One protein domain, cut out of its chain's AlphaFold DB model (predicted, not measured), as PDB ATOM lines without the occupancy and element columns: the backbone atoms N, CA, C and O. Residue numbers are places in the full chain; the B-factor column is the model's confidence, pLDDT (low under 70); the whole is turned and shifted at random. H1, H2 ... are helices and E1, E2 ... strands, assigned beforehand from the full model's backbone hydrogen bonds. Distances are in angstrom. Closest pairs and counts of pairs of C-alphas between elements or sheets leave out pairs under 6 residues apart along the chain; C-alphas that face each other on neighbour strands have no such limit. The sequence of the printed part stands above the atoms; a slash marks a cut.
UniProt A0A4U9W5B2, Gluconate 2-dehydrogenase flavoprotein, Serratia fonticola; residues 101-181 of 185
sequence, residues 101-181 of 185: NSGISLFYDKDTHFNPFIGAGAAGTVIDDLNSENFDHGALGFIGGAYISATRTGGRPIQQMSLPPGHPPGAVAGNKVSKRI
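Overview. This is residues 101 to 181 of the 185 residues of the protein "Gluconate 2-dehydrogenase flavoprotein" of Serratia fonticola (UniProt A0A4U9W5B2). This is a domain of little regular structure, mostly loops, with one narrow hairpin of strands E1 and E2 whose long link reaches one far end, while the short helix H1 lies near the other. Residues 108 to 113 and 165 to 170 stick out. The printed part has 81 residues, 12 of them in E1, E2 and H1, in that order, of mixed class; the sheet, E1 - E2, is antiparallel. It is loose, with a radius of gyration of the C-alphas of 17.0 A, and elongated, spanning 51 by 29 by 22 A.

Arrangement. E1, residues 124 to 127, and E2, residues 148 to 151, form an antiparallel hairpin at 176 degrees. N 125 and O 150, 3.0 A apart, are within hydrogen-bond range. H1, residues 178 to 181, is apart from E1, and is too short for an O i to N i+4 pair; its one O i to N i+3 pair is within range.

Along the chain. E1 begins at C-alpha 124 (23.119, 21.631, 47.210) and is 10.3 A long; E2 is 9.7 A. H1, 5.7 A, ends at C-alpha 181 (34.191, 38.611, 59.265).

Size, cuts and confidence. The farthest C-alphas, of Ala 139 and Lys 179, are 52.2 A apart. The printed part has no cut. Both links, E1 to E2 and E2 to H1, are long. The pLDDT is under 70 at residues 116, 118 to 121 and 154 to 181.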
ATOM      1  N   ASN A 101      30.254  22.986  32.380       82.12
ATOM      2  CA  ASN A 101      29.517  23.743  33.383       82.12
ATOM      3  C   ASN A 101      29.398  25.190  32.916       82.12
ATOM      4  O   ASN A 101      30.396  25.815  32.552       82.12
ATOM      5  N   SER A 102      28.190  25.728  32.986       82.38
ATOM      6  CA  SER A 102      27.922  27.160  32.925       82.38
ATOM      7  C   SER A 102      27.350  27.604  34.270       82.38
ATOM      8  O   SER A 102      26.916  26.788  35.085       82.38
ATOM      9  N   GLY A 103      27.405  28.901  34.554       83.00
ATOM     10  CA  GLY A 103      26.904  29.412  35.819       83.00
ATOM     11  C   GLY A 103      26.592  30.892  35.758       83.00
ATOM     12  O   GLY A 103      27.183  31.640  34.981       83.00
ATOM     13  N   ILE A 104      25.673  31.302  36.623       82.06
ATOM     14  CA  ILE A 104      25.343  32.699  36.882       82.06
ATOM     15  C   ILE A 104      25.683  33.028  38.334       82.06
ATOM     16  O   ILE A 104      25.590  32.178  39.220       82.06
ATOM     17  N   SER A 105      26.096  34.268  38.588       79.12
ATOM     18  CA  SER A 105      26.246  34.774  39.954       79.12
ATOM     19  C   SER A 105      24.950  35.452  40.382       79.12
ATOM     20  O   SER A 105      24.417  36.278  39.646       79.12
ATOM     21  N   LEU A 106      24.473  35.123  41.580       78.62
ATOM     22  CA  LEU A 106      23.324  35.774  42.203       78.62
ATOM     23  C   LEU A 106      23.812  36.696  43.322       78.62
ATOM     24  O   LEU A 106      24.644  36.295  44.140       78.62
ATOM     25  N   PHE A 107      23.282  37.916  43.352       80.81
ATOM     26  CA  PHE A 107      23.518  38.886  44.416       80.81
ATOM     27  C   PHE A 107      22.270  38.969  45.285       80.81
ATOM     28  O   PHE A 107      21.163  39.090  44.768       80.81
ATOM     29  N   TYR A 108      22.468  38.894  46.594       80.56
ATOM     30  CA  TYR A 108      21.403  38.972  47.586       80.56
ATOM     31  C   TYR A 108      21.550  40.262  48.388       80.56
ATOM     32  O   TYR A 108      22.620  40.884  48.385       80.56
ATOM     33  N   ASP A 109      20.476  40.673  49.057       84.38
ATOM     34  CA  ASP A 109      20.527  41.807  49.971       84.38
ATOM     35  C   ASP A 109      21.479  41.546  51.151       84.38
ATOM     36  O   ASP A 109      21.924  40.427  51.420       84.38
ATOM     37  N   LYS A 110      21.821  42.620  51.865       79.44
ATOM     38  CA  LYS A 110      22.734  42.565  53.015       79.44
ATOM     39  C   LYS A 110      22.183  41.761  54.200       79.44
ATOM     40  O   LYS A 110      22.956  41.427  55.094       79.44
ATOM     41  N   ASP A 111      20.874  41.516  54.222       85.56
ATOM     42  CA  ASP A 111      20.160  40.868  55.323       85.56
ATOM     43  C   ASP A 111      19.979  39.355  55.063       85.56
ATOM     44  O   ASP A 111      19.590  38.598  55.952       85.56
ATOM     45  N   THR A 112      20.358  38.877  53.869       82.94
ATOM     46  CA  THR A 112      20.427  37.455  53.529       82.94
ATOM     47  C   THR A 112      21.739  36.845  54.021       82.94
ATOM     48  O   THR A 112      22.823  37.059  53.468       82.94
ATOM     49  N   HIS A 113      21.645  36.012  55.054       76.44
ATOM     50  CA  HIS A 113      22.800  35.357  55.653       76.44
ATOM     51  C   HIS A 113      23.118  34.012  54.989       76.44
ATOM     52  O   HIS A 113      22.363  33.047  55.096       76.44
ATOM     53  N   PHE A 114      24.300  33.910  54.379       75.06
ATOM     54  CA  PHE A 114      24.876  32.634  53.952       75.06
ATOM     55  C   PHE A 114      26.002  32.225  54.899       75.06
ATOM     56  O   PHE A 114      26.833  33.057  55.259       75.06
ATOM     57  N   ASN A 115      26.088  30.936  55.241       74.00
ATOM     58  CA  ASN A 115      27.284  30.379  55.870       74.00
ATOM     59  C   ASN A 115      28.188  29.758  54.792       74.00
ATOM     60  O   ASN A 115      27.941  28.629  54.360       74.00
ATOM     61  N   PRO A 116      29.237  30.461  54.332       68.50
ATOM     62  CA  PRO A 116      30.055  29.973  53.232       68.50
ATOM     63  C   PRO A 116      31.032  28.869  53.673       68.50
ATOM     64  O   PRO A 116      31.613  28.199  52.828       68.50
ATOM     65  N   PHE A 117      31.219  28.640  54.976       70.50
ATOM     66  CA  PHE A 117      32.227  27.708  55.495       70.50
ATOM     67  C   PHE A 117      31.708  26.279  55.696       70.50
ATOM     68  O   PHE A 117      32.513  25.360  55.813       70.50
ATOM     69  N   ILE A 118      30.387  26.082  55.692       68.69
ATOM     70  CA  ILE A 118      29.741  24.764  55.857       68.69
ATOM     71  C   ILE A 118      29.436  24.105  54.489       68.69
ATOM     72  O   ILE A 118      28.823  23.047  54.403       68.69
ATOM     73  N   GLY A 119      29.905  24.691  53.384       68.19
ATOM     74  CA  GLY A 119      29.701  24.137  52.046       68.19
ATOM     75  C   GLY A 119      30.436  22.810  51.822       68.19
ATOM     76  O   GLY A 119      31.666  22.769  51.834       68.19
ATOM     77  N   ALA A 120      29.688  21.736  51.556       68.25
ATOM     78  CA  ALA A 120      30.218  20.476  51.041       68.25
ATOM     79  C   ALA A 120      29.930  20.368  49.538       68.25
ATOM     80  O   ALA A 120      28.902  20.835  49.065       68.25
ATOM     81  N   GLY A 121      30.803  19.706  48.771       67.31
ATOM     82  CA  GLY A 121      30.603  19.548  47.320       67.31
ATOM     83  C   GLY A 121      29.298  18.837  46.933       67.31
ATOM     84  O   GLY A 121      28.798  19.059  45.839       67.31
ATOM     85  N   ALA A 122      28.738  18.034  47.841       71.06
ATOM     86  CA  ALA A 122      27.441  17.374  47.686       71.06
ATOM     87  C   ALA A 122      26.279  18.125  48.374       71.06
ATOM     88  O   ALA A 122      25.140  17.678  48.309       71.06
ATOM     89  N   ALA A 123      26.551  19.245  49.055       75.94
ATOM     90  CA  ALA A 123      25.528  20.061  49.698       75.94
ATOM     91  C   ALA A 123      24.983  21.081  48.693       75.94
ATOM     92  O   ALA A 123      25.590  22.126  48.424       75.94
ATOM     93  N   GLY A 124      23.828  20.759  48.127       82.31
ATOM     94  CA  GLY A 124      23.119  21.631  47.210       82.31
ATOM     95  C   GLY A 124      21.791  21.045  46.772       82.31
ATOM     96  O   GLY A 124      21.395  19.960  47.194       82.31
ATOM     97  N   THR A 125      21.120  21.789  45.909       88.38
ATOM     98  CA  THR A 125      19.874  21.371  45.269       88.38
ATOM     99  C   THR A 125      20.105  21.293  43.772       88.38
ATOM    100  O   THR A 125      20.812  22.130  43.205       88.38
ATOM    101  N   VAL A 126      19.530  20.270  43.151       91.00
ATOM    102  CA  VAL A 126      19.634  20.013  41.719       91.00
ATOM    103  C   VAL A 126      18.230  19.808  41.169       91.00
ATOM    104  O   VAL A 126      17.437  19.090  41.772       91.00
ATOM    105  N   ILE A 127      17.948  20.453  40.044       92.62
ATOM    106  CA  ILE A 127      16.804  20.168  39.180       92.62
ATOM    107  C   ILE A 127      17.369  19.373  38.004       92.62
ATOM    108  O   ILE A 127      18.142  19.920  37.215       92.62
ATOM    109  N   ASP A 128      17.040  18.085  37.935       91.50
ATOM    110  CA  ASP A 128      17.603  17.137  36.957       91.50
ATOM    111  C   ASP A 128      16.622  16.809  35.817       91.50
ATOM    112  O   ASP A 128      16.982  16.173  34.831       91.50
ATOM    113  N   ASP A 129      15.386  17.304  35.901       92.50
ATOM    114  CA  ASP A 129      14.309  17.114  34.923       92.50
ATOM    115  C   ASP A 129      14.684  17.609  33.513       92.50
ATOM    116  O   ASP A 129      14.150  17.134  32.517       92.50
ATOM    117  N   LEU A 130      15.627  18.553  33.423       90.38
ATOM    118  CA  LEU A 130      16.094  19.160  32.172       90.38
ATOM    119  C   LEU A 130      17.373  18.513  31.620       90.38
ATOM    120  O   LEU A 130      17.995  19.049  30.702       90.38
ATOM    121  N   ASN A 131      17.805  17.391  32.189       89.19
ATOM    122  CA  ASN A 131      19.048  16.726  31.825       89.19
ATOM    123  C   ASN A 131      18.807  15.562  30.852       89.19
ATOM    124  O   ASN A 131      17.967  14.699  31.097       89.19
ATOM    125  N   SER A 132      19.602  15.487  29.785       85.50
ATOM    126  CA  SER A 132      19.594  14.384  28.816       85.50
ATOM    127  C   SER A 132      18.186  14.077  28.285       85.50
ATOM    128  O   SER A 132      17.476  14.985  27.862       85.50
ATOM    129  N   GLU A 133      17.782  12.809  28.310       84.81
ATOM    130  CA  GLU A 133      16.498  12.320  27.800       84.81
ATOM    131  C   GLU A 133      15.368  12.394  28.846       84.81
ATOM    132  O   GLU A 133      14.333  11.751  28.684       84.81
ATOM    133  N   ASN A 134      15.540  13.155  29.939       89.50
ATOM    134  CA  ASN A 134      14.512  13.280  30.982       89.50
ATOM    135  C   ASN A 134      13.268  14.070  30.519       89.50
ATOM    136  O   ASN A 134      12.252  14.070  31.212       89.50
ATOM    137  N   PHE A 135      13.320  14.714  29.348       89.75
ATOM    138  CA  PHE A 135      12.200  15.420  28.728       89.75
ATOM    139  C   PHE A 135      12.317  15.423  27.196       89.75
ATOM    140  O   PHE A 135      13.417  15.332  26.644       89.75
ATOM    141  N   ASP A 136      11.180  15.564  26.503       89.44
ATOM    142  CA  ASP A 136      11.163  15.712  25.045       89.44
ATOM    143  C   ASP A 136      11.665  17.106  24.649       89.44
ATOM    144  O   ASP A 136      10.994  18.123  24.839       89.44
ATOM    145  N   HIS A 137      12.878  17.132  24.105       89.50
ATOM    146  CA  HIS A 137      13.555  18.331  23.634       89.50
ATOM    147  C   HIS A 137      13.799  18.319  22.121       89.50
ATOM    148  O   HIS A 137      14.501  19.195  21.608       89.50
ATOM    149  N   GLY A 138      13.192  17.380  21.380       89.00
ATOM    150  CA  GLY A 138      13.438  17.204  19.945       89.00
ATOM    151  C   GLY A 138      13.105  18.447  19.112       89.00
ATOM    152  O   GLY A 138      13.814  18.775  18.163       89.00
ATOM    153  N   ALA A 139      12.073  19.196  19.510       91.44
ATOM    154  CA  ALA A 139      11.671  20.438  18.847       91.44
ATOM    155  C   ALA A 139      12.482  21.682  19.273       91.44
ATOM    156  O   ALA A 139      12.281  22.757  18.712       91.44
ATOM    157  N   LEU A 140      13.378  21.571  20.265       90.56
ATOM    158  CA  LEU A 140      14.046  22.719  20.895       90.56
ATOM    159  C   LEU A 140      15.431  23.048  20.307       90.56
ATOM    160  O   LEU A 140      16.034  24.050  20.687       90.56
ATOM    161  N   GLY A 141      15.929  22.240  19.366       90.06
ATOM    162  CA  GLY A 141      17.137  22.553  18.590       90.06
ATOM    163  C   GLY A 141      18.468  22.399  19.339       90.06
ATOM    164  O   GLY A 141      19.470  22.970  18.913       90.06
ATOM    165  N   PHE A 142      18.503  21.632  20.432       87.38
ATOM    166  CA  PHE A 142      19.726  21.268  21.162       87.38
ATOM    167  C   PHE A 142      19.752  19.767  21.493       87.38
ATOM    168  O   PHE A 142      18.754  19.080  21.314       87.38
ATOM    169  N   ILE A 143      20.896  19.258  21.968       85.00
ATOM    170  CA  ILE A 143      21.108  17.840  22.318       85.00
ATOM    171  C   ILE A 143      21.477  17.731  23.803       85.00
ATOM    172  O   ILE A 143      22.365  18.453  24.259       85.00
ATOM    173  N   GLY A 144      20.852  16.804  24.538       83.88
ATOM    174  CA  GLY A 144      21.352  16.305  25.828       83.88
ATOM    175  C   GLY A 144      21.078  17.171  27.065       83.88
ATOM    176  O   GLY A 144      21.453  16.765  28.161       83.88
ATOM    177  N   GLY A 145      20.415  18.324  26.923       88.69
ATOM    178  CA  GLY A 145      19.957  19.151  28.049       88.69
ATOM    179  C   GLY A 145      21.047  19.552  29.063       88.69
ATOM    180  O   GLY A 145      22.243  19.535  28.771       88.69
ATOM    181  N   ALA A 146      20.629  19.954  30.267       88.88
ATOM    182  CA  ALA A 146      21.502  20.209  31.414       88.88
ATOM    183  C   ALA A 146      20.709  20.155  32.728       88.88
ATOM    184  O   ALA A 146      19.567  20.607  32.789       88.88
ATOM    185  N   TYR A 147      21.338  19.697  33.810       89.94
ATOM    186  CA  TYR A 147      20.786  19.921  35.145       89.94
ATOM    187  C   TYR A 147      21.102  21.342  35.621       89.94
ATOM    188  O   TYR A 147      22.164  21.904  35.335       89.94
ATOM    189  N   ILE A 148      20.200  21.917  36.412       90.56
ATOM    190  CA  ILE A 148      20.424  23.200  37.079       90.56
ATOM    191  C   ILE A 148      20.775  22.901  38.528       90.56
ATOM    192  O   ILE A 148      20.007  22.250  39.232       90.56
ATOM    193  N   SER A 149      21.933  23.375  38.988       88.44
ATOM    194  CA  SER A 149      22.365  23.154  40.368       88.44
ATOM    195  C   SER A 149      22.670  24.446  41.110       88.44
ATOM    196  O   SER A 149      23.295  25.369  40.587       88.44
ATOM    197  N   ALA A 150      22.267  24.471  42.376       85.94
ATOM    198  CA  ALA A 150      22.690  25.449  43.361       85.94
ATOM    199  C   ALA A 150      23.509  24.715  44.429       85.94
ATOM    200  O   ALA A 150      22.968  24.151  45.380       85.94
ATOM    201  N   THR A 151      24.830  24.692  44.248       80.06
ATOM    202  CA  THR A 151      25.775  24.037  45.165       80.06
ATOM    203  C   THR A 151      26.724  25.061  45.783       80.06
ATOM    204  O   THR A 151      27.073  26.078  45.175       80.06
ATOM    205  N   ARG A 152      27.155  24.821  47.029       72.94
ATOM    206  CA  ARG A 152      28.131  25.679  47.719       72.94
ATOM    207  C   ARG A 152      29.363  24.862  48.074       72.94
ATOM    208  O   ARG A 152      29.338  24.027  48.967       72.94
ATOM    209  N   THR A 153      30.473  25.135  47.391       71.00
ATOM    210  CA  THR A 153      31.742  24.399  47.555       71.00
ATOM    211  C   THR A 153      32.713  25.051  48.553       71.00
ATOM    212  O   THR A 153      33.906  24.724  48.568       71.00
ATOM    213  N   GLY A 154      32.211  25.979  49.378       69.44
ATOM    214  CA  GLY A 154      32.962  26.699  50.408       69.44
ATOM    215  C   GLY A 154      32.966  28.225  50.231       69.44
ATOM    216  O   GLY A 154      32.204  28.770  49.432       69.44
ATOM    217  N   GLY A 155      33.839  28.891  50.999       64.25
ATOM    218  CA  GLY A 155      34.046  30.345  51.049       64.25
ATOM    219  C   GLY A 155      35.518  30.729  50.933       64.25
ATOM    220  O   GLY A 155      36.073  31.382  51.815       64.25
ATOM    221  N   ARG A 156      36.188  30.245  49.887       65.56
ATOM    222  CA  ARG A 156      37.609  30.484  49.625       65.56
ATOM    223  C   ARG A 156      37.834  31.996  49.443       65.56
ATOM    224  O   ARG A 156      37.192  32.593  48.579       65.56
ATOM    225  N   PRO A 157      38.752  32.620  50.209       55.66
ATOM    226  CA  PRO A 157      38.973  34.072  50.165       55.66
ATOM    227  C   PRO A 157      39.360  34.624  48.784       55.66
ATOM    228  O   PRO A 157      39.166  35.803  48.504       55.66
ATOM    229  N   ILE A 158      39.908  33.765  47.923       55.84
ATOM    230  CA  ILE A 158      40.297  34.046  46.543       55.84
ATOM    231  C   ILE A 158      39.383  33.224  45.619       55.84
ATOM    232  O   ILE A 158      39.113  32.061  45.907       55.84
ATOM    233  N   GLN A 159      38.916  33.834  44.520       55.09
ATOM    234  CA  GLN A 159      38.033  33.274  43.470       55.09
ATOM    235  C   GLN A 159      36.530  33.112  43.779       55.09
ATOM    236  O   GLN A 159      35.783  32.863  42.840       55.09
ATOM    237  N   GLN A 160      36.046  33.266  45.019       62.59
ATOM    238  CA  GLN A 160      34.621  33.014  45.343       62.59
ATOM    239  C   GLN A 160      33.807  34.251  45.762       62.59
ATOM    240  O   GLN A 160      32.657  34.115  46.174       62.59
ATOM    241  N   MET A 161      34.363  35.457  45.626       64.19
ATOM    242  CA  MET A 161      33.622  36.709  45.824       64.19
ATOM    243  C   MET A 161      33.515  37.478  44.508       64.19
ATOM    244  O   MET A 161      34.368  38.310  44.196       64.19
ATOM    245  N   SER A 162      32.465  37.183  43.741       63.81
ATOM    246  CA  SER A 162      32.037  38.017  42.614       63.81
ATOM    247  C   SER A 162      31.537  39.366  43.140       63.81
ATOM    248  O   SER A 162      30.823  39.409  44.142       63.81
ATOM    249  N   LEU A 163      31.899  40.464  42.474       68.94
ATOM    250  CA  LEU A 163      31.372  41.800  42.768       68.94
ATOM    251  C   LEU A 163      30.268  42.175  41.769       68.94
ATOM    252  O   LEU A 163      30.336  41.738  40.616       68.94
ATOM    253  N   PRO A 164      29.276  42.990  42.172       67.81
ATOM    254  CA  PRO A 164      28.281  43.523  41.248       67.81
ATOM    255  C   PRO A 164      28.920  44.306  40.087       67.81
ATOM    256  O   PRO A 164      30.015  44.862  40.250       67.81
ATOM    257  N   PRO A 165      28.237  44.425  38.935       67.06
ATOM    258  CA  PRO A 165      28.668  45.303  37.847       67.06
ATOM    259  C   PRO A 165      28.932  46.741  38.339       67.06
ATOM    260  O   PRO A 165      28.204  47.243  39.191       67.06
ATOM    261  N   GLY A 166      29.978  47.398  37.823       68.31
ATOM    262  CA  GLY A 166      30.348  48.779  38.190       68.31
ATOM    263  C   GLY A 166      31.518  48.922  39.175       68.31
ATOM    264  O   GLY A 166      31.910  50.042  39.496       68.31
ATOM    265  N   HIS A 167      32.114  47.817  39.631       65.19
ATOM    266  CA  HIS A 167      33.333  47.841  40.447       65.19
ATOM    267  C   HIS A 167      34.605  47.910  39.575       65.19
ATOM    268  O   HIS A 167      34.588  47.425  38.441       65.19
ATOM    269  N   PRO A 168      35.726  48.471  40.079       56.28
ATOM    270  CA  PRO A 168      36.968  48.569  39.315       56.28
ATOM    271  C   PRO A 168      37.492  47.185  38.884       56.28
ATOM    272  O   PRO A 168      37.493  46.258  39.704       56.28
ATOM    273  N   PRO A 169      37.995  47.028  37.643       46.47
ATOM    274  CA  PRO A 169      38.632  45.790  37.196       46.47
ATOM    275  C   PRO A 169      39.783  45.393  38.132       46.47
ATOM    276  O   PRO A 169      40.635  46.215  38.459       46.47
ATOM    277  N   GLY A 170      39.808  44.136  38.588       50.56
ATOM    278  CA  GLY A 170      40.839  43.632  39.507       50.56
ATOM    279  C   GLY A 170      40.535  43.815  40.998       50.56
ATOM    280  O   GLY A 170      41.314  43.358  41.837       50.56
ATOM    281  N   ALA A 171      39.386  44.402  41.357       47.16
ATOM    282  CA  ALA A 171      38.878  44.358  42.722       47.16
ATOM    283  C   ALA A 171      38.427  42.926  43.064       47.16
ATOM    284  O   ALA A 171      37.257  42.572  42.992       47.16
ATOM    285  N   VAL A 172      39.363  42.068  43.464       47.16
ATOM    286  CA  VAL A 172      39.006  40.913  44.290       47.16
ATOM    287  C   VAL A 172      38.526  41.499  45.619       47.16
ATOM    288  O   VAL A 172      39.194  42.381  46.166       47.16
ATOM    289  N   ALA A 173      37.413  41.025  46.184       47.91
ATOM    290  CA  ALA A 173      36.904  41.456  47.498       47.91
ATOM    291  C   ALA A 173      37.852  41.122  48.687       47.91
ATOM    292  O   ALA A 173      37.435  41.012  49.839       47.91
ATOM    293  N   GLY A 174      39.147  40.940  48.418       42.00
ATOM    294  CA  GLY A 174      40.167  40.431  49.319       42.00
ATOM    295  C   GLY A 174      40.732  41.431  50.326       42.00
ATOM    296  O   GLY A 174      41.292  40.972  51.311       42.00
ATOM    297  N   ASN A 175      40.575  42.756  50.173       40.09
ATOM    298  CA  ASN A 175      41.331  43.691  51.034       40.09
ATOM    299  C   ASN A 175      40.546  44.519  52.063       40.09
ATOM    300  O   ASN A 175      41.164  45.013  53.006       40.09
ATOM    301  N   LYS A 176      39.216  44.654  51.972       37.16
ATOM    302  CA  LYS A 176      38.439  45.393  52.999       37.16
ATOM    303  C   LYS A 176      37.287  44.613  53.632       37.16
ATOM    304  O   LYS A 176      37.016  44.825  54.809       37.16
ATOM    305  N   VAL A 177      36.663  43.672  52.920       39.69
ATOM    306  CA  VAL A 177      35.504  42.915  53.441       39.69
ATOM    307  C   VAL A 177      35.938  41.771  54.371       39.69
ATOM    308  O   VAL A 177      35.324  41.558  55.414       39.69
ATOM    309  N   SER A 178      37.065  41.112  54.073       35.56
ATOM    310  CA  SER A 178      37.588  39.983  54.866       35.56
ATOM    311  C   SER A 178      37.919  40.346  56.326       35.56
ATOM    312  O   SER A 178      37.720  39.541  57.234       35.56
ATOM    313  N   LYS A 179      38.336  41.593  56.603       31.95
ATOM    314  CA  LYS A 179      38.677  42.021  57.973       31.95
ATOM    315  C   LYS A 179      37.473  42.095  58.920       31.95
ATOM    316  O   LYS A 179      37.664  41.968  60.123       31.95
ATOM    317  N   ARG A 180      36.244  42.268  58.415       33.06
ATOM    318  CA  ARG A 180      35.052  42.371  59.276       33.06
ATOM    319  C   ARG A 180      34.508  41.017  59.731       33.06
ATOM    320  O   ARG A 180      33.941  40.948  60.810       33.06
ATOM    321  N   ILE A 181      34.719  39.953  58.954       38.16
ATOM    322  CA  ILE A 181      34.191  38.611  59.265       38.16
ATOM    323  C   ILE A 181      35.101  37.855  60.252       38.16
ATOM    324  O   ILE A 181      34.640  36.978  60.973       38.16
TER     325      ILE A 181